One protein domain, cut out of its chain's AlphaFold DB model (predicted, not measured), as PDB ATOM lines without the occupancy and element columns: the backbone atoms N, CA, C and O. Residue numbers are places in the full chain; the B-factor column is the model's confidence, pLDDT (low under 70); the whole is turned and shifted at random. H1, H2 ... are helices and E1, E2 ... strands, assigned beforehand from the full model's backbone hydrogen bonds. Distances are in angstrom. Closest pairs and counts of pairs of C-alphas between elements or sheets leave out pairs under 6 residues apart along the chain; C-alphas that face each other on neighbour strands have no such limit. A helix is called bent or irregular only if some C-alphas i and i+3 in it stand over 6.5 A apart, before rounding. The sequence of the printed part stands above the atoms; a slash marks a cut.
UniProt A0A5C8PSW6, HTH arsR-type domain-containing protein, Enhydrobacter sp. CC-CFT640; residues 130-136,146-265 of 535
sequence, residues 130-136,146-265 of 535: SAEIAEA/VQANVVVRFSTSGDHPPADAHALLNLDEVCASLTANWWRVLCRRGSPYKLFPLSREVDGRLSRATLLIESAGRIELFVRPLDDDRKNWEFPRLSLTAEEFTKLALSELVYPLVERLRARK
ATOM      1  N   SER A 130     138.151 174.479 126.476       93.25
ATOM      2  CA  SER A 130     138.221 173.047 126.796       93.25
ATOM      3  C   SER A 130     139.337 172.782 127.793       93.25
ATOM      4  O   SER A 130     140.346 173.490 127.789       93.25
ATOM      5  N   ALA A 131     139.169 171.774 128.649       93.50
ATOM      6  CA  ALA A 131     140.206 171.315 129.563       93.50
ATOM      7  C   ALA A 131     140.516 169.836 129.341       93.50
ATOM      8  O   ALA A 131     139.649 168.975 129.470       93.50
ATOM      9  N   GLU A 132     141.783 169.542 129.079       93.75
ATOM     10  CA  GLU A 132     142.306 168.185 129.029       93.75
ATOM     11  C   GLU A 132     143.051 167.893 130.334       93.75
ATOM     12  O   GLU A 132     144.124 168.439 130.605       93.75
ATOM     13  N   ILE A 133     142.451 167.062 131.190       91.06
ATOM     14  CA  ILE A 133     143.049 166.673 132.471       91.06
ATOM     15  C   ILE A 133     144.159 165.658 132.207       91.06
ATOM     16  O   ILE A 133     143.906 164.604 131.623       91.06
ATOM     17  N   ALA A 134     145.366 165.937 132.699       87.00
ATOM     18  CA  ALA A 134     146.493 165.030 132.545       87.00
ATOM     19  C   ALA A 134     146.192 163.661 133.183       87.00
ATOM     20  O   ALA A 134     145.642 163.553 134.293       87.00
ATOM     21  N   GLU A 135     146.570 162.586 132.486       79.38
ATOM     22  CA  GLU A 135     146.543 161.257 133.083       79.38
ATOM     23  C   GLU A 135     147.462 161.223 134.309       79.38
ATOM     24  O   GLU A 135     148.472 161.922 134.381       79.38
ATOM     25  N   ALA A 136     147.068 160.451 135.324       64.88
ATOM     26  CA  ALA A 136     147.902 160.328 136.512       64.88
ATOM     27  C   ALA A 136     149.188 159.626 136.084       64.88
ATOM     28  O   ALA A 136     149.117 158.503 135.588       64.88
ATOM     29  N   VAL A 146     145.208 168.667 140.432       89.88
ATOM     30  CA  VAL A 146     144.677 168.107 139.185       89.88
ATOM     31  C   VAL A 146     145.182 168.974 138.044       89.88
ATOM     32  O   VAL A 146     144.571 169.982 137.704       89.88
ATOM     33  N   GLN A 147     146.332 168.601 137.485       93.88
ATOM     34  CA  GLN A 147     146.938 169.335 136.377       93.88
ATOM     35  C   GLN A 147     146.117 169.145 135.095       93.88
ATOM     36  O   GLN A 147     145.766 168.018 134.736       93.88
ATOM     37  N   ALA A 148     145.812 170.243 134.410       94.69
ATOM     38  CA  ALA A 148     145.079 170.236 133.150       94.69
ATOM     39  C   ALA A 148     145.687 171.220 132.147       94.69
ATOM     40  O   ALA A 148     146.113 172.316 132.521       94.69
ATOM     41  N   ASN A 149     145.693 170.822 130.876       95.75
ATOM     42  CA  ASN A 149     145.953 171.709 129.753       95.75
ATOM     43  C   ASN A 149     144.621 172.305 129.291       95.75
ATOM     44  O   ASN A 149     143.750 171.591 128.801       95.75
ATOM     45  N   VAL A 150     144.446 173.607 129.479       96.00
ATOM     46  CA  VAL A 150     143.243 174.333 129.077       96.00
ATOM     47  C   VAL A 150     143.514 175.089 127.790       96.00
ATOM     48  O   VAL A 150     144.496 175.824 127.699       96.00
ATOM     49  N   VAL A 151     142.626 174.933 126.814       95.50
ATOM     50  CA  VAL A 151     142.677 175.639 125.533       95.50
ATOM     51  C   VAL A 151     141.526 176.634 125.467       95.50
ATOM     52  O   VAL A 151     140.374 176.284 125.722       95.50
ATOM     53  N   VAL A 152     141.848 177.876 125.118       94.69
ATOM     54  CA  VAL A 152     140.884 178.946 124.852       94.69
ATOM     55  C   VAL A 152     141.032 179.366 123.404       94.69
ATOM     56  O   VAL A 152     142.119 179.769 122.986       94.69
ATOM     57  N   ARG A 153     139.938 179.295 122.656       93.06
ATOM     58  CA  ARG A 153     139.909 179.642 121.240       93.06
ATOM     59  C   ARG A 153     139.362 181.045 121.045       93.06
ATOM     60  O   ARG A 153     138.242 181.338 121.448       93.06
ATOM     61  N   PHE A 154     140.118 181.906 120.380       88.56
ATOM     62  CA  PHE A 154     139.674 183.245 120.012       88.56
ATOM     63  C   PHE A 154     139.353 183.305 118.524       88.56
ATOM     64  O   PHE A 154     140.168 182.925 117.679       88.56
ATOM     65  N   SER A 155     138.175 183.829 118.195       83.69
ATOM     66  CA  SER A 155     137.861 184.231 116.827       83.69
ATOM     67  C   SER A 155     138.697 185.454 116.459       83.69
ATOM     68  O   SER A 155     138.767 186.422 117.215       83.69
ATOM     69  N   THR A 156     139.329 185.426 115.296       76.94
ATOM     70  CA  THR A 156     140.023 186.581 114.719       76.94
ATOM     71  C   THR A 156     139.089 187.324 113.771       76.94
ATOM     72  O   THR A 156     138.216 186.720 113.153       76.94
ATOM     73  N   SER A 157     139.242 188.642 113.651       68.50
ATOM     74  CA  SER A 157     138.506 189.416 112.650       68.50
ATOM     75  C   SER A 157     139.022 189.110 111.235       68.50
ATOM     76  O   SER A 157     140.228 188.998 111.017       68.50
ATOM     77  N   GLY A 158     138.112 189.000 110.261       70.19
ATOM     78  CA  GLY A 158     138.444 188.733 108.852       70.19
ATOM     79  C   GLY A 158     138.745 187.259 108.541       70.19
ATOM     80  O   GLY A 158     138.292 186.370 109.252       70.19
ATOM     81  N   ASP A 159     139.522 187.010 107.480       66.19
ATOM     82  CA  ASP A 159     139.865 185.663 106.972       66.19
ATOM     83  C   ASP A 159     141.003 184.970 107.751       66.19
ATOM     84  O   ASP A 159     141.604 183.997 107.283       66.19
ATOM     85  N   HIS A 160     141.358 185.474 108.932       73.19
ATOM     86  CA  HIS A 160     142.390 184.852 109.752       73.19
ATOM     87  C   HIS A 160     141.846 183.588 110.444       73.19
ATOM     88  O   HIS A 160     140.684 183.566 110.858       73.19
ATOM     89  N   PRO A 161     142.660 182.524 110.570       78.38
ATOM     90  CA  PRO A 161     142.261 181.337 111.313       78.38
ATOM     91  C   PRO A 161     142.119 181.663 112.810       78.38
ATOM     92  O   PRO A 161     142.864 182.507 113.318       78.38
ATOM     93  N   PRO A 162     141.212 180.974 113.531       84.12
ATOM     94  CA  PRO A 162     141.077 181.138 114.970       84.12
ATOM     95  C   PRO A 162     142.413 180.876 115.667       84.12
ATOM     96  O   PRO A 162     143.183 180.001 115.265       84.12
ATOM     97  N   ALA A 163     142.681 181.649 116.714       89.25
ATOM     98  CA  ALA A 163     143.908 181.540 117.483       89.25
ATOM     99  C   ALA A 163     143.638 180.814 118.800       89.25
ATOM    100  O   ALA A 163     142.751 181.210 119.558       89.25
ATOM    101  N   ASP A 164     144.445 179.801 119.089       93.31
ATOM    102  CA  ASP A 164     144.370 179.057 120.339       93.31
ATOM    103  C   ASP A 164     145.394 179.615 121.342       93.31
ATOM    104  O   ASP A 164     146.532 179.955 121.004       93.31
ATOM    105  N   ALA A 165     144.966 179.745 122.594       93.50
ATOM    106  CA  ALA A 165     145.819 180.050 123.730       93.50
ATOM    107  C   ALA A 165     145.720 178.920 124.750       93.50
ATOM    108  O   ALA A 165     144.647 178.363 124.975       93.50
ATOM    109  N   HIS A 166     146.839 178.612 125.389       96.06
ATOM    110  CA  HIS A 166     146.985 177.458 126.260       96.06
ATOM    111  C   HIS A 166     147.234 177.888 127.700       96.06
ATOM    112  O   HIS A 166     147.796 178.951 127.967       96.06
ATOM    113  N   ALA A 167     146.860 177.036 128.642       96.12
ATOM    114  CA  ALA A 167     147.219 177.195 130.035       96.12
ATOM    115  C   ALA A 167     147.458 175.840 130.685       96.12
ATOM    116  O   ALA A 167     146.626 174.947 130.582       96.12
ATOM    117  N   LEU A 168     148.568 175.711 131.408       95.44
ATOM    118  CA  LEU A 168     148.802 174.579 132.295       95.44
ATOM    119  C   LEU A 168     148.415 175.001 133.713       95.44
ATOM    120  O   LEU A 168     149.027 175.917 134.270       95.44
ATOM    121  N   LEU A 169     147.367 174.388 134.259       95.00
ATOM    122  CA  LEU A 169     146.693 174.849 135.474       95.00
ATOM    123  C   LEU A 169     146.516 173.714 136.485       95.00
ATOM    124  O   LEU A 169     146.195 172.592 136.095       95.00
ATOM    125  N   ASN A 170     146.543 174.046 137.781       94.62
ATOM    126  CA  ASN A 170     145.855 173.240 138.788       94.62
ATOM    127  C   ASN A 170     144.343 173.510 138.692       94.62
ATOM    128  O   ASN A 170     143.843 174.540 139.155       94.62
ATOM    129  N   LEU A 171     143.611 172.592 138.063       94.44
ATOM    130  CA  LEU A 171     142.191 172.755 137.770       94.44
ATOM    131  C   LEU A 171     141.333 172.810 139.045       94.44
ATOM    132  O   LEU A 171     140.315 173.504 139.044       94.44
ATOM    133  N   ASP A 172     141.756 172.155 140.137       94.06
ATOM    134  CA  ASP A 172     141.054 172.205 141.431       94.06
ATOM    135  C   ASP A 172     141.016 173.625 142.002       94.06
ATOM    136  O   ASP A 172     139.948 174.115 142.362       94.06
ATOM    137  N   GLU A 173     142.147 174.336 141.994       94.44
ATOM    138  CA  GLU A 173     142.223 175.725 142.463       94.44
ATOM    139  C   GLU A 173     141.354 176.664 141.623       94.44
ATOM    140  O   GLU A 173     140.599 177.477 142.169       94.44
ATOM    141  N   VAL A 174     141.427 176.536 140.295       96.06
ATOM    142  CA  VAL A 174     140.653 177.370 139.366       96.06
ATOM    143  C   VAL A 174     139.157 177.135 139.557       96.06
ATOM    144  O   VAL A 174     138.404 178.097 139.722       96.06
ATOM    145  N   CYS A 175     138.713 175.877 139.602       96.75
ATOM    146  CA  CYS A 175     137.298 175.549 139.763       96.75
ATOM    147  C   CYS A 175     136.783 175.866 141.170       96.75
ATOM    148  O   CYS A 175     135.664 176.364 141.310       96.75
ATOM    149  N   ALA A 176     137.579 175.637 142.219       94.88
ATOM    150  CA  ALA A 176     137.223 176.028 143.580       94.88
ATOM    151  C   ALA A 176     137.049 177.549 143.682       94.88
ATOM    152  O   ALA A 176     136.063 178.014 144.250       94.88
ATOM    153  N   SER A 177     137.957 178.320 143.078       95.38
ATOM    154  CA  SER A 177     137.893 179.781 143.027       95.38
ATOM    155  C   SER A 177     136.693 180.284 142.215       95.38
ATOM    156  O   SER A 177     135.945 181.148 142.682       95.38
ATOM    157  N   LEU A 178     136.458 179.713 141.029       96.62
ATOM    158  CA  LEU A 178     135.341 180.069 140.152       96.62
ATOM    159  C   LEU A 178     133.989 179.780 140.813       96.62
ATOM    160  O   LEU A 178     133.144 180.668 140.898       96.62
ATOM    161  N   THR A 179     133.797 178.571 141.339       96.25
ATOM    162  CA  THR A 179     132.558 178.192 142.040       96.25
ATOM    163  C   THR A 179     132.371 178.979 143.341       96.25
ATOM    164  O   THR A 179     131.241 179.325 143.684       96.25
ATOM    165  N   ALA A 180     133.460 179.359 144.024       94.81
ATOM    166  CA  ALA A 180     133.403 180.240 145.191       94.81
ATOM    167  C   ALA A 180     132.902 181.650 144.878       94.81
ATOM    168  O   ALA A 180     132.220 182.274 145.691       94.81
ATOM    169  N   ASN A 181     133.222 182.142 143.685       95.94
ATOM    170  CA  ASN A 181     132.912 183.493 143.244       95.94
ATOM    171  C   ASN A 181     131.826 183.528 142.164       95.94
ATOM    172  O   ASN A 181     131.671 184.557 141.514       95.94
ATOM    173  N   TRP A 182     131.054 182.452 141.993       97.00
ATOM    174  CA  TRP A 182     130.142 182.267 140.859       97.00
ATOM    175  C   TRP A 182     129.244 183.481 140.596       97.00
ATOM    176  O   TRP A 182     129.269 184.090 139.529       97.00
ATOM    177  N   TRP A 183     128.521 183.918 141.626       96.44
ATOM    178  CA  TRP A 183     127.613 185.058 141.528       96.44
ATOM    179  C   TRP A 183     128.336 186.392 141.377       96.44
ATOM    180  O   TRP A 183     127.830 187.300 140.729       96.44
ATOM    181  N   ARG A 184     129.542 186.522 141.936       95.19
ATOM    182  CA  ARG A 184     130.374 187.708 141.717       95.19
ATOM    183  C   ARG A 184     130.797 187.802 140.254       95.19
ATOM    184  O   ARG A 184     130.709 188.883 139.685       95.19
ATOM    185  N   VAL A 185     131.239 186.694 139.664       95.31
ATOM    186  CA  VAL A 185     131.639 186.618 138.252       95.31
ATOM    187  C   VAL A 185     130.479 187.016 137.342       95.31
ATOM    188  O   VAL A 185     130.665 187.814 136.430       95.31
ATOM    189  N   LEU A 186     129.280 186.507 137.629       95.06
ATOM    190  CA  LEU A 186     128.105 186.739 136.794       95.06
ATOM    191  C   LEU A 186     127.454 188.112 136.989       95.06
ATOM    192  O   LEU A 186     126.893 188.655 136.041       95.06
ATOM    193  N   CYS A 187     127.488 188.669 138.200       95.69
ATOM    194  CA  CYS A 187     126.616 189.793 138.555       95.69
ATOM    195  C   CYS A 187     127.351 191.071 138.955       95.69
ATOM    196  O   CYS A 187     126.728 192.133 138.959       95.69
ATOM    197  N   ARG A 188     128.648 191.016 139.292       94.81
ATOM    198  CA  ARG A 188     129.394 192.218 139.684       94.81
ATOM    199  C   ARG A 188     129.853 192.999 138.461       94.81
ATOM    200  O   ARG A 188     130.797 192.611 137.773       94.81
ATOM    201  N   ARG A 189     129.210 194.142 138.240       92.75
ATOM    202  CA  ARG A 189     129.440 194.996 137.074       92.75
ATOM    203  C   ARG A 189     130.694 195.850 137.221       92.75
ATOM    204  O   ARG A 189     131.029 196.287 138.323       92.75
ATOM    205  N   GLY A 190     131.396 196.071 136.109       83.38
ATOM    206  CA  GLY A 190     132.592 196.923 136.046       83.38
ATOM    207  C   GLY A 190     133.770 196.446 136.909       83.38
ATOM    208  O   GLY A 190     134.632 197.244 137.278       83.38
ATOM    209  N   SER A 191     133.801 195.162 137.286       88.25
ATOM    210  CA  SER A 191     134.873 194.574 138.093       88.25
ATOM    211  C   SER A 191     135.351 193.263 137.467       88.25
ATOM    212  O   SER A 191     134.887 192.194 137.870       88.25
ATOM    213  N   PRO A 192     136.287 193.322 136.497       91.50
ATOM    214  CA  PRO A 192     136.784 192.127 135.831       91.50
ATOM    215  C   PRO A 192     137.349 191.097 136.815       91.50
ATOM    216  O   PRO A 192     138.211 191.408 137.645       91.50
ATOM    217  N   TYR A 193     136.887 189.858 136.696       94.88
ATOM    218  CA  TYR A 193     137.362 188.704 137.440       94.88
ATOM    219  C   TYR A 193     138.504 188.020 136.690       94.88
ATOM    220  O   TYR A 193     138.402 187.750 135.497       94.88
ATOM    221  N   LYS A 194     139.603 187.733 137.390       95.56
ATOM    222  CA  LYS A 194     140.738 186.987 136.832       95.56
ATOM    223  C   LYS A 194     140.416 185.500 136.879       95.56
ATOM    224  O   LYS A 194     140.259 184.968 137.973       95.56
ATOM    225  N   LEU A 195     140.342 184.857 135.717       94.81
ATOM    226  CA  LEU A 195     140.190 183.408 135.636       94.81
ATOM    227  C   LEU A 195     141.537 182.717 135.841       94.81
ATOM    228  O   LEU A 195     141.780 182.144 136.896       94.81
ATOM    229  N   PHE A 196     142.419 182.793 134.843       96.25
ATOM    230  CA  PHE A 196     143.726 182.142 134.861       96.25
ATOM    231  C   PHE A 196     144.675 182.755 133.814       96.25
ATOM    232  O   PHE A 196     144.221 183.445 132.891       96.25
ATOM    233  N   PRO A 197     146.001 182.578 133.967       95.94
ATOM    234  CA  PRO A 197     146.971 182.992 132.958       95.94
ATOM    235  C   PRO A 197     146.857 182.147 131.683       95.94
ATOM    236  O   PRO A 197     146.523 180.970 131.739       95.94
ATOM    237  N   LEU A 198     147.182 182.757 130.548       96.19
ATOM    238  CA  LEU A 198     147.261 182.138 129.231       96.19
ATOM    239  C   LEU A 198     148.659 182.339 128.646       96.19
ATOM    240  O   LEU A 198     149.320 183.352 128.908       96.19
ATOM    241  N   SER A 199     149.073 181.416 127.792       94.50
ATOM    242  CA  SER A 199     150.248 181.539 126.947       94.50
ATOM    243  C   SER A 199     149.945 181.125 125.510       94.50
ATOM    244  O   SER A 199     149.061 180.317 125.241       94.50
ATOM    245  N   ARG A 200     150.678 181.706 124.564       93.31
ATOM    246  CA  ARG A 200     150.659 181.298 123.156       93.31
ATOM    247  C   ARG A 200     152.045 181.469 122.556       93.31
ATOM    248  O   ARG A 200     152.795 182.344 122.991       93.31
ATOM    249  N   GLU A 201     152.380 180.657 121.567       91.69
ATOM    250  CA  GLU A 201     153.626 180.800 120.816       91.69
ATOM    251  C   GLU A 201     153.380 181.646 119.563       91.69
ATOM    252  O   GLU A 201     152.457 181.383 118.795       91.69
ATOM    253  N   VAL A 202     154.178 182.696 119.375       89.00
ATOM    254  CA  VAL A 202     154.122 183.600 118.217       89.00
ATOM    255  C   VAL A 202     155.538 183.785 117.709       89.00
ATOM    256  O   VAL A 202     156.399 184.231 118.466       89.00
ATOM    257  N   ASP A 203     155.799 183.425 116.454       88.81
ATOM    258  CA  ASP A 203     157.124 183.545 115.829       88.81
ATOM    259  C   ASP A 203     158.260 182.920 116.670       88.81
ATOM    260  O   ASP A 203     159.350 183.482 116.811       88.81
ATOM    261  N   GLY A 204     157.992 181.763 117.290       87.75
ATOM    262  CA  GLY A 204     158.947 181.059 118.155       87.75
ATOM    263  C   GLY A 204     159.172 181.710 119.526       87.75
ATOM    264  O   GLY A 204     160.120 181.358 120.231       87.75
ATOM    265  N   ARG A 205     158.344 182.692 119.913       89.31
ATOM    266  CA  ARG A 205     158.393 183.363 121.219       89.31
ATOM    267  C   ARG A 205     157.127 183.098 122.020       89.31
ATOM    268  O   ARG A 205     156.013 183.216 121.516       89.31
ATOM    269  N   LEU A 206     157.308 182.790 123.301       91.12
ATOM    270  CA  LEU A 206     156.208 182.614 124.241       91.12
ATOM    271  C   LEU A 206     155.659 183.981 124.664       91.12
ATOM    272  O   LEU A 206     156.354 184.737 125.340       91.12
ATOM    273  N   SER A 207     154.405 184.257 124.323       92.56
ATOM    274  CA  SER A 207     153.669 185.437 124.775       92.56
ATOM    275  C   SER A 207     152.683 185.066 125.880       92.56
ATOM    276  O   SER A 207     152.138 183.957 125.874       92.56
ATOM    277  N   ARG A 208     152.443 185.969 126.841       93.75
ATOM    278  CA  ARG A 208     151.615 185.706 128.033       93.75
ATOM    279  C   ARG A 208     150.529 186.756 128.255       93.75
ATOM    280  O   ARG A 208     150.749 187.958 128.102       93.75
ATOM    281  N   ALA A 209     149.373 186.295 128.717       95.12
ATOM    282  CA  ALA A 209     148.248 187.137 129.109       95.12
ATOM    283  C   ALA A 209     147.489 186.539 130.299       95.12
ATOM    284  O   ALA A 209     147.811 185.471 130.806       95.12
ATOM    285  N   THR A 210     146.472 187.251 130.773       95.38
ATOM    286  CA  THR A 210     145.486 186.750 131.736       95.38
ATOM    287  C   THR A 210     144.108 186.755 131.096       95.38
ATOM    288  O   THR A 210     143.689 187.794 130.580       95.38
ATOM    289  N   LEU A 211     143.398 185.629 131.176       96.44
ATOM    290  CA  LEU A 211     141.986 185.559 130.822       96.44
ATOM    291  C   LEU A 211     141.141 186.207 131.921       96.44
ATOM    292  O   LEU A 211     141.296 185.925 133.114       96.44
ATOM    293  N   LEU A 212     140.244 187.089 131.506       95.69
ATOM    294  CA  LEU A 212     139.362 187.853 132.370       95.69
ATOM    295  C   LEU A 212     137.919 187.640 131.953       95.69
ATOM    296  O   LEU A 212     137.630 187.494 130.769       95.69
ATOM    297  N   ILE A 213     137.033 187.693 132.941       95.62
ATOM    298  CA  ILE A 213     135.590 187.774 132.742       95.62
ATOM    299  C   ILE A 213     135.103 189.111 133.275       95.62
ATOM    300  O   ILE A 213     135.519 189.534 134.351       95.62
ATOM    301  N   GLU A 214     134.185 189.758 132.580       93.00
ATOM    302  CA  GLU A 214     133.473 190.925 133.083       93.00
ATOM    303  C   GLU A 214     131.980 190.801 132.801       93.00
ATOM    304  O   GLU A 214     131.582 190.424 131.705       93.00
ATOM    305  N   SER A 215     131.155 191.135 133.791       91.75
ATOM    306  CA  SER A 215     129.714 191.263 133.604       91.75
ATOM    307  C   SER A 215     129.371 192.720 133.305       91.75
ATOM    308  O   SER A 215     129.658 193.610 134.107       91.75
ATOM    309  N   ALA A 216     128.758 192.978 132.155       84.81
ATOM    310  CA  ALA A 216     128.255 194.300 131.773       84.81
ATOM    311  C   ALA A 216     126.756 194.276 131.422       84.81
ATOM    312  O   ALA A 216     126.230 195.263 130.923       84.81
ATOM    313  N   GLY A 217     126.064 193.168 131.696       81.88
ATOM    314  CA  GLY A 217     124.737 192.826 131.160       81.88
ATOM    315  C   GLY A 217     124.814 191.565 130.293       81.88
ATOM    316  O   GLY A 217     123.945 190.704 130.361       81.88
ATOM    317  N   ARG A 218     125.937 191.403 129.587       88.75
ATOM    318  CA  ARG A 218     126.441 190.125 129.067       88.75
ATOM    319  C   ARG A 218     127.738 189.752 129.790       88.75
ATOM    320  O   ARG A 218     128.318 190.590 130.490       88.75
ATOM    321  N   ILE A 219     128.155 188.500 129.653       92.31
ATOM    322  CA  ILE A 219     129.423 187.981 130.160       92.31
ATOM    323  C   ILE A 219     130.471 188.107 129.060       92.31
ATOM    324  O   ILE A 219     130.415 187.418 128.048       92.31
ATOM    325  N   GLU A 220     131.437 188.987 129.281       92.69
ATOM    326  CA  GLU A 220     132.516 189.275 128.349       92.69
ATOM    327  C   GLU A 220     133.789 188.546 128.773       92.69
ATOM    328  O   GLU A 220     134.330 188.831 129.846       92.69
ATOM    329  N   LEU A 221     134.307 187.654 127.927       94.25
ATOM    330  CA  LEU A 221     135.637 187.073 128.096       94.25
ATOM    331  C   LEU A 221     136.650 187.829 127.246       94.25
ATOM    332  O   LEU A 221     136.439 188.074 126.058       94.25
ATOM    333  N   PHE A 222     137.771 188.197 127.854       93.62
ATOM    334  CA  PHE A 222     138.820 188.940 127.169       93.62
ATOM    335  C   PHE A 222     140.180 188.715 127.813       93.62
ATOM    336  O   PHE A 222     140.300 188.288 128.962       93.62
ATOM    337  N   VAL A 223     141.223 189.037 127.064       94.38
ATOM    338  CA  VAL A 223     142.608 188.862 127.489       94.38
ATOM    339  C   VAL A 223     143.228 190.191 127.885       94.38
ATOM    340  O   VAL A 223     142.964 191.236 127.292       94.38
ATOM    341  N   ARG A 224     144.086 190.156 128.904       92.81
ATOM    342  CA  ARG A 224     144.974 191.269 129.246       92.81
ATOM    343  C   ARG A 224     146.424 190.802 129.161       92.81
ATOM    344  O   ARG A 224     146.790 189.937 129.958       92.81
ATOM    345  N   PRO A 225     147.232 191.357 128.247       92.31
ATOM    346  CA  PRO A 225     148.656 191.044 128.143       92.31
ATOM    347  C   PRO A 225     149.388 191.311 129.458       92.31
ATOM    348  O   PRO A 225     149.051 192.264 130.168       92.31
ATOM    349  N   LEU A 226     150.377 190.473 129.774       84.50
ATOM    350  CA  LEU A 226     151.275 190.680 130.916       84.50
ATOM    351  C   LEU A 226     152.515 191.515 130.541       84.50
ATOM    352  O   LEU A 226     153.024 192.228 131.401       84.50
ATOM    353  N   ASP A 227     152.922 191.481 129.268       78.44
ATOM    354  CA  ASP A 227     154.096 192.172 128.714       78.44
ATOM    355  C   ASP A 227     153.697 193.203 127.626       78.44
ATOM    356  O   ASP A 227     152.508 193.414 127.358       78.44
ATOM    357  N   ASP A 228     154.672 193.824 126.947       75.94
ATOM    358  CA  ASP A 228     154.459 194.767 125.823       75.94
ATOM    359  C   ASP A 228     153.909 194.108 124.535       75.94
ATOM    360  O   ASP A 228     153.726 194.755 123.501       75.94
ATOM    361  N   ASP A 229     153.545 192.829 124.608       78.25
ATOM    362  CA  ASP A 229     153.012 191.993 123.531       78.25
ATOM    363  C   ASP A 229     151.552 192.311 123.153       78.25
ATOM    364  O   ASP A 229     150.798 191.428 122.747       78.25
ATOM    365  N   ARG A 230     151.104 193.566 123.268       82.81
ATOM    366  CA  ARG A 230     149.690 193.928 123.033       82.81
ATOM    367  C   ARG A 230     149.160 193.441 121.689       82.81
ATOM    368  O   ARG A 230     148.083 192.860 121.650       82.81
ATOM    369  N   LYS A 231     149.962 193.578 120.631       85.44
ATOM    370  CA  LYS A 231     149.625 193.133 119.268       85.44
ATOM    371  C   LYS A 231     149.343 191.629 119.179       85.44
ATOM    372  O   LYS A 231     148.559 191.196 118.346       85.44
ATOM    373  N   ASN A 232     149.944 190.832 120.063       85.00
ATOM    374  CA  ASN A 232     149.739 189.387 120.122       85.00
ATOM    375  C   ASN A 232     148.450 189.001 120.859       85.00
ATOM    376  O   ASN A 232     148.152 187.827 121.003       85.00
ATOM    377  N   TRP A 233     147.675 189.945 121.371       88.56
ATOM    378  CA  TRP A 233     146.469 189.648 122.145       88.56
ATOM    379  C   TRP A 233     145.322 190.588 121.766       88.56
ATOM    380  O   TRP A 233     144.382 190.768 122.540       88.56
ATOM    381  N   GLU A 234     145.393 191.187 120.574       86.31
ATOM    382  CA  GLU A 234     144.317 191.975 119.968       86.31
ATOM    383  C   GLU A 234     143.215 191.039 119.457       86.31
ATOM    384  O   GLU A 234     143.059 190.800 118.262       86.31
ATOM    385  N   PHE A 235     142.462 190.476 120.399       87.56
ATOM    386  CA  PHE A 235     141.290 189.657 120.122       87.56
ATOM    387  C   PHE A 235     140.004 190.419 120.436       87.56
ATOM    388  O   PHE A 235     139.968 191.187 121.408       87.56
ATOM    389  N   PRO A 236     138.929 190.197 119.657       86.50
ATOM    390  CA  PRO A 236     137.613 190.664 120.047       86.50
ATOM    391  C   PRO A 236     137.220 190.031 121.384       86.50
ATOM    392  O   PRO A 236     137.600 188.903 121.711       86.50
ATOM    393  N   ARG A 237     136.451 190.782 122.169       89.06
ATOM    394  CA  ARG A 237     135.839 190.247 123.383       89.06
ATOM    395  C   ARG A 237     134.785 189.221 122.980       89.06
ATOM    396  O   ARG A 237     134.072 189.416 121.997       89.06
ATOM    397  N   LEU A 238     134.713 188.131 123.725       89.88
ATOM    398  CA  LEU A 238     133.739 187.074 123.498       89.88
ATOM    399  C   LEU A 238     132.532 187.346 124.388       89.88
ATOM    400  O   LEU A 238     132.666 187.336 125.612       89.88
ATOM    401  N   SER A 239     131.376 187.584 123.775       89.50
ATOM    402  CA  SER A 239     130.156 187.964 124.484       89.50
ATOM    403  C   SER A 239     129.199 186.786 124.625       89.50
ATOM    404  O   SER A 239     128.656 186.291 123.640       89.50
ATOM    405  N   LEU A 240     128.947 186.363 125.860       91.19
ATOM    406  CA  LEU A 240     128.042 185.267 126.203       91.19
ATOM    407  C   LEU A 240     126.891 185.776 127.071       91.19
ATOM    408  O   LEU A 240     127.039 186.700 127.870       91.19
ATOM    409  N   THR A 241     125.737 185.134 126.980       91.50
ATOM    410  CA  THR A 241     124.718 185.224 128.028       91.50
ATOM    411  C   THR A 241     125.221 184.549 129.311       91.50
ATOM    412  O   THR A 241     126.140 183.724 129.301       91.50
ATOM    413  N   ALA A 242     124.605 184.874 130.451       90.94
ATOM    414  CA  ALA A 242     124.930 184.211 131.715       90.94
ATOM    415  C   ALA A 242     124.661 182.693 131.666       90.94
ATOM    416  O   ALA A 242     125.371 181.927 132.321       90.94
ATOM    417  N   GLU A 243     123.666 182.260 130.888       91.38
ATOM    418  CA  GLU A 243     123.335 180.848 130.680       91.38
ATOM    419  C   GLU A 243     124.393 180.138 129.828       91.38
ATOM    420  O   GLU A 243     124.904 179.099 130.242       91.38
ATOM    421  N   GLU A 244     124.793 180.727 128.697       93.38
ATOM    422  CA  GLU A 244     125.856 180.184 127.839       93.38
ATOM    423  C   GLU A 244     127.180 180.061 128.595       93.38
ATOM    424  O   GLU A 244     127.818 179.008 128.551       93.38
ATOM    425  N   PHE A 245     127.570 181.097 129.348       94.88
ATOM    426  CA  PHE A 245     128.767 181.033 130.183       94.88
ATOM    427  C   PHE A 245     128.644 179.966 131.275       94.88
ATOM    428  O   PHE A 245     129.591 179.218 131.505       94.88
ATOM    429  N   THR A 246     127.487 179.873 131.941       94.44
ATOM    430  CA  THR A 246     127.239 178.854 132.974       94.44
ATOM    431  C   THR A 246     127.414 177.458 132.396       94.44
ATOM    432  O   THR A 246     128.153 176.654 132.961       94.44
ATOM    433  N   LYS A 247     126.793 177.187 131.244       93.81
ATOM    434  CA  LYS A 247     126.913 175.910 130.545       93.81
ATOM    435  C   LYS A 247     128.370 175.608 130.198       93.81
ATOM    436  O   LYS A 247     128.848 174.547 130.576       93.81
ATOM    437  N   LEU A 248     129.065 176.553 129.560       94.31
ATOM    438  CA  LEU A 248     130.465 176.411 129.152       94.31
ATOM    439  C   LEU A 248     131.386 176.130 130.346       94.31
ATOM    440  O   LEU A 248     132.156 175.179 130.340       94.31
ATOM    441  N   ALA A 249     131.313 176.944 131.399       95.62
ATOM    442  CA  ALA A 249     132.183 176.791 132.558       95.62
ATOM    443  C   ALA A 249     131.922 175.475 133.310       95.62
ATOM    444  O   ALA A 249     132.864 174.838 133.785       95.62
ATOM    445  N   LEU A 250     130.657 175.056 133.417       95.25
ATOM    446  CA  LEU A 250     130.315 173.800 134.074       95.25
ATOM    447  C   LEU A 250     130.721 172.581 133.237       95.25
ATOM    448  O   LEU A 250     131.346 171.681 133.795       95.25
ATOM    449  N   SER A 251     130.421 172.552 131.933       94.44
ATOM    450  CA  SER A 251     130.729 171.399 131.074       94.44
ATOM    451  C   SER A 251     132.218 171.237 130.806       94.44
ATOM    452  O   SER A 251     132.707 170.113 130.820       94.44
ATOM    453  N   GLU A 252     132.943 172.339 130.608       95.06
ATOM    454  CA  GLU A 252     134.325 172.283 130.122       95.06
ATOM    455  C   GLU A 252     135.368 172.305 131.240       95.06
ATOM    456  O   GLU A 252     136.494 171.870 131.023       95.06
ATOM    457  N   LEU A 253     135.027 172.803 132.438       95.50
ATOM    458  CA  LEU A 253     135.971 172.894 133.561       95.50
ATOM    459  C   LEU A 253     135.503 172.108 134.789       95.50
ATOM    460  O   LEU A 253     136.220 171.243 135.294       95.50
ATOM    461  N   VAL A 254     134.309 172.427 135.300       96.44
ATOM    462  CA  VAL A 254     133.910 172.008 136.653       96.44
ATOM    463  C   VAL A 254     133.486 170.542 136.705       96.44
ATOM    464  O   VAL A 254     133.976 169.804 137.561       96.44
ATOM    465  N   TYR A 255     132.595 170.094 135.817       95.12
ATOM    466  CA  TYR A 255     132.129 168.705 135.821       95.12
ATOM    467  C   TYR A 255     133.247 167.697 135.515       95.12
ATOM    468  O   TYR A 255     133.373 166.758 136.305       95.12
ATOM    469  N   PRO A 256     134.123 167.894 134.505       94.50
ATOM    470  CA  PRO A 256     135.238 166.978 134.254       94.50
ATOM    471  C   PRO A 256     136.163 166.813 135.467       94.50
ATOM    472  O   PRO A 256     136.550 165.698 135.828       94.50
ATOM    473  N   LEU A 257     136.474 167.917 136.160       94.69
ATOM    474  CA  LEU A 257     137.247 167.879 137.401       94.69
ATOM    475  C   LEU A 257     136.524 167.071 138.485       94.69
ATOM    476  O   LEU A 257     137.124 166.207 139.123       94.69
ATOM    477  N   VAL A 258     135.246 167.364 138.720       93.62
ATOM    478  CA  VAL A 258     134.464 166.715 139.774       93.62
ATOM    479  C   VAL A 258     134.324 165.217 139.505       93.62
ATOM    480  O   VAL A 258     134.544 164.416 140.409       93.62
ATOM    481  N   GLU A 259     134.049 164.806 138.269       91.88
ATOM    482  CA  GLU A 259     134.022 163.394 137.876       91.88
ATOM    483  C   GLU A 259     135.362 162.702 138.147       91.88
ATOM    484  O   GLU A 259     135.398 161.620 138.745       91.88
ATOM    485  N   ARG A 260     136.479 163.358 137.808       90.38
ATOM    486  CA  ARG A 260     137.829 162.855 138.095       90.38
ATOM    487  C   ARG A 260     138.087 162.701 139.595       90.38
ATOM    488  O   ARG A 260     138.632 161.677 140.017       90.38
ATOM    489  N   LEU A 261     137.696 163.685 140.403       89.25
ATOM    490  CA  LEU A 261     137.830 163.648 141.862       89.25
ATOM    491  C   LEU A 261     136.977 162.528 142.474       89.25
ATOM    492  O   LEU A 261     137.471 161.768 143.311       89.25
ATOM    493  N   ARG A 262     135.735 162.352 142.005       89.31
ATOM    494  CA  ARG A 262     134.832 161.268 142.427       89.31
ATOM    495  C   ARG A 262     135.378 159.891 142.076       89.31
ATOM    496  O   ARG A 262     135.356 159.007 142.931       89.31
ATOM    497  N   ALA A 263     135.929 159.715 140.874       87.94
ATOM    498  CA  ALA A 263     136.573 158.467 140.460       87.94
ATOM    499  C   ALA A 263     137.754 158.091 141.375       87.94
ATOM    500  O   ALA A 263     137.987 156.914 141.648       87.94
ATOM    501  N   ARG A 264     138.457 159.094 141.918       86.62
ATOM    502  CA  ARG A 264     139.514 158.930 142.931       86.62
ATOM    503  C   ARG A 264     138.998 158.943 144.378       86.62
ATOM    504  O   ARG A 264     139.795 158.975 145.311       86.62
ATOM    505  N   LYS A 265     137.678 158.919 144.588       85.25
ATOM    506  CA  LYS A 265     137.011 158.973 145.901       85.25
ATOM    507  C   LYS A 265     137.381 160.213 146.746       85.25
ATOM    508  O   LYS A 265     137.351 160.149 147.977       85.25
TER     509      LYS A 265
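What this domain is: This is residues 130 to 136 and 146 to 265 of the 535 residues of the protein "HTH arsR-type domain-containing protein" of Enhydrobacter sp. CC-CFT640 (UniProt A0A5C8PSW6). Two antiparallel sheets, the strongly twisted E4 E5 E6 E7 and the smaller E1 E2 E3, form a sandwich whose strands cross at 87 degrees, and the helices H1, H2 and bent H4 gather at one side of it. H1 and the arm H4a reach both sheets; the arm H4b and the tip of the E2 to E3 hairpin lie toward opposite ends of the length. The printed part has 127 residues with four named helices and seven named strands, in the order E1 E2 E3 H1 H2 E4 E5 E6 H3 E7 H4; the class is mixed, helices and strands. It is compact, with a radius of gyration of the C-alphas of 15.0 A and spans of 45 by 36 by 26 A.

How they stand to each other: The largest sheet runs E4 (residues 193 to 202), E5 (205 to 215), E6 (219 to 225), E7 (238 to 240). E4, E5 and E6 form a meander, each strand the antiparallel neighbour of the one before. E4 and E5 are a hairpin at 153 degrees, with N 198 and O 209 2.8 A apart, within hydrogen-bond range; E4 bends by 55 degrees at residue 196. In the hairpin E5 and E6, N 212 and O 222 are 2.8 A apart; between E6 and E7, N 219 and O 240 are 2.8 A apart. The other sheet runs E1 (130 to 133), E2 (147 to 154), E3 (163 to 170). N 132 and O 149 of E1 and E2 are 2.9 A apart, and N 150 and O 167 of the hairpin E2 and E3 2.8 A. Between the sheets, the closest C-alphas of E3 and E4 are those of Ala 167 and Leu 198, 5.0 A apart. H1 (171 to 180) only grazes both sheets; its closest C-alphas to E2 are those of Leu 171 and Ala 148, 6.0 A. H2 (182 to 187) is on the larger sheet at a height of 6.8 A, over none of its strands, but only just: 2 of its C-alphas fall on E5. H3 (230 to 233) is on the opposite face, also at 6.8 A. H4 (242 to 263) was assigned as one helix by its hydrogen bonds but is bent, with C-alphas 252 and 255 7.1 A apart; its arms H4a (242 to 252) and H4b (255 to 263) stand at a steep tilt of 37 degrees, only just. H4a is on the same face of the larger sheet as H2, at a height of 10.8 A. H4b is not on that sheet and only grazes the smaller one. H1 and H4b are close but not clearly touching, with the closest C-alphas, Leu 171 and Leu 257, 7.0 A apart. In H1, H2, H4a and H4b every O i to N i+4 pair is within hydrogen-bond range; H3 is too short for such a pair.

Where its parts are: E5, the longest strand, measures 32.2 A from first to last C-alpha, E4 26.0 A, E3 22.9 A, E2 22.7 A and E6 19.6 A. H4a measures 15.3 A, H1 13.7 A and H4b 12.1 A. E1 begins at C-alpha 130 (138.221, 173.047, 126.796), E5 at C-alpha 205 (158.393, 183.363, 121.219), and H4b ends at C-alpha 263 (136.573, 158.467, 140.460).

The domain as a whole: The two C-alphas farthest apart are those of Gly 158 and Lys 265, 47.5 A. Residues 137 to 145 are not printed; C-alphas 136 and 146 are 8.8 A apart across this cut, which lies in the link from E1 to E2. Of the links printed whole, E2 to E3 is short, with 8 residues; the others are tight. The mean pLDDT of the printed part is 90.7, and residues 136, 157 and 159 are under 70.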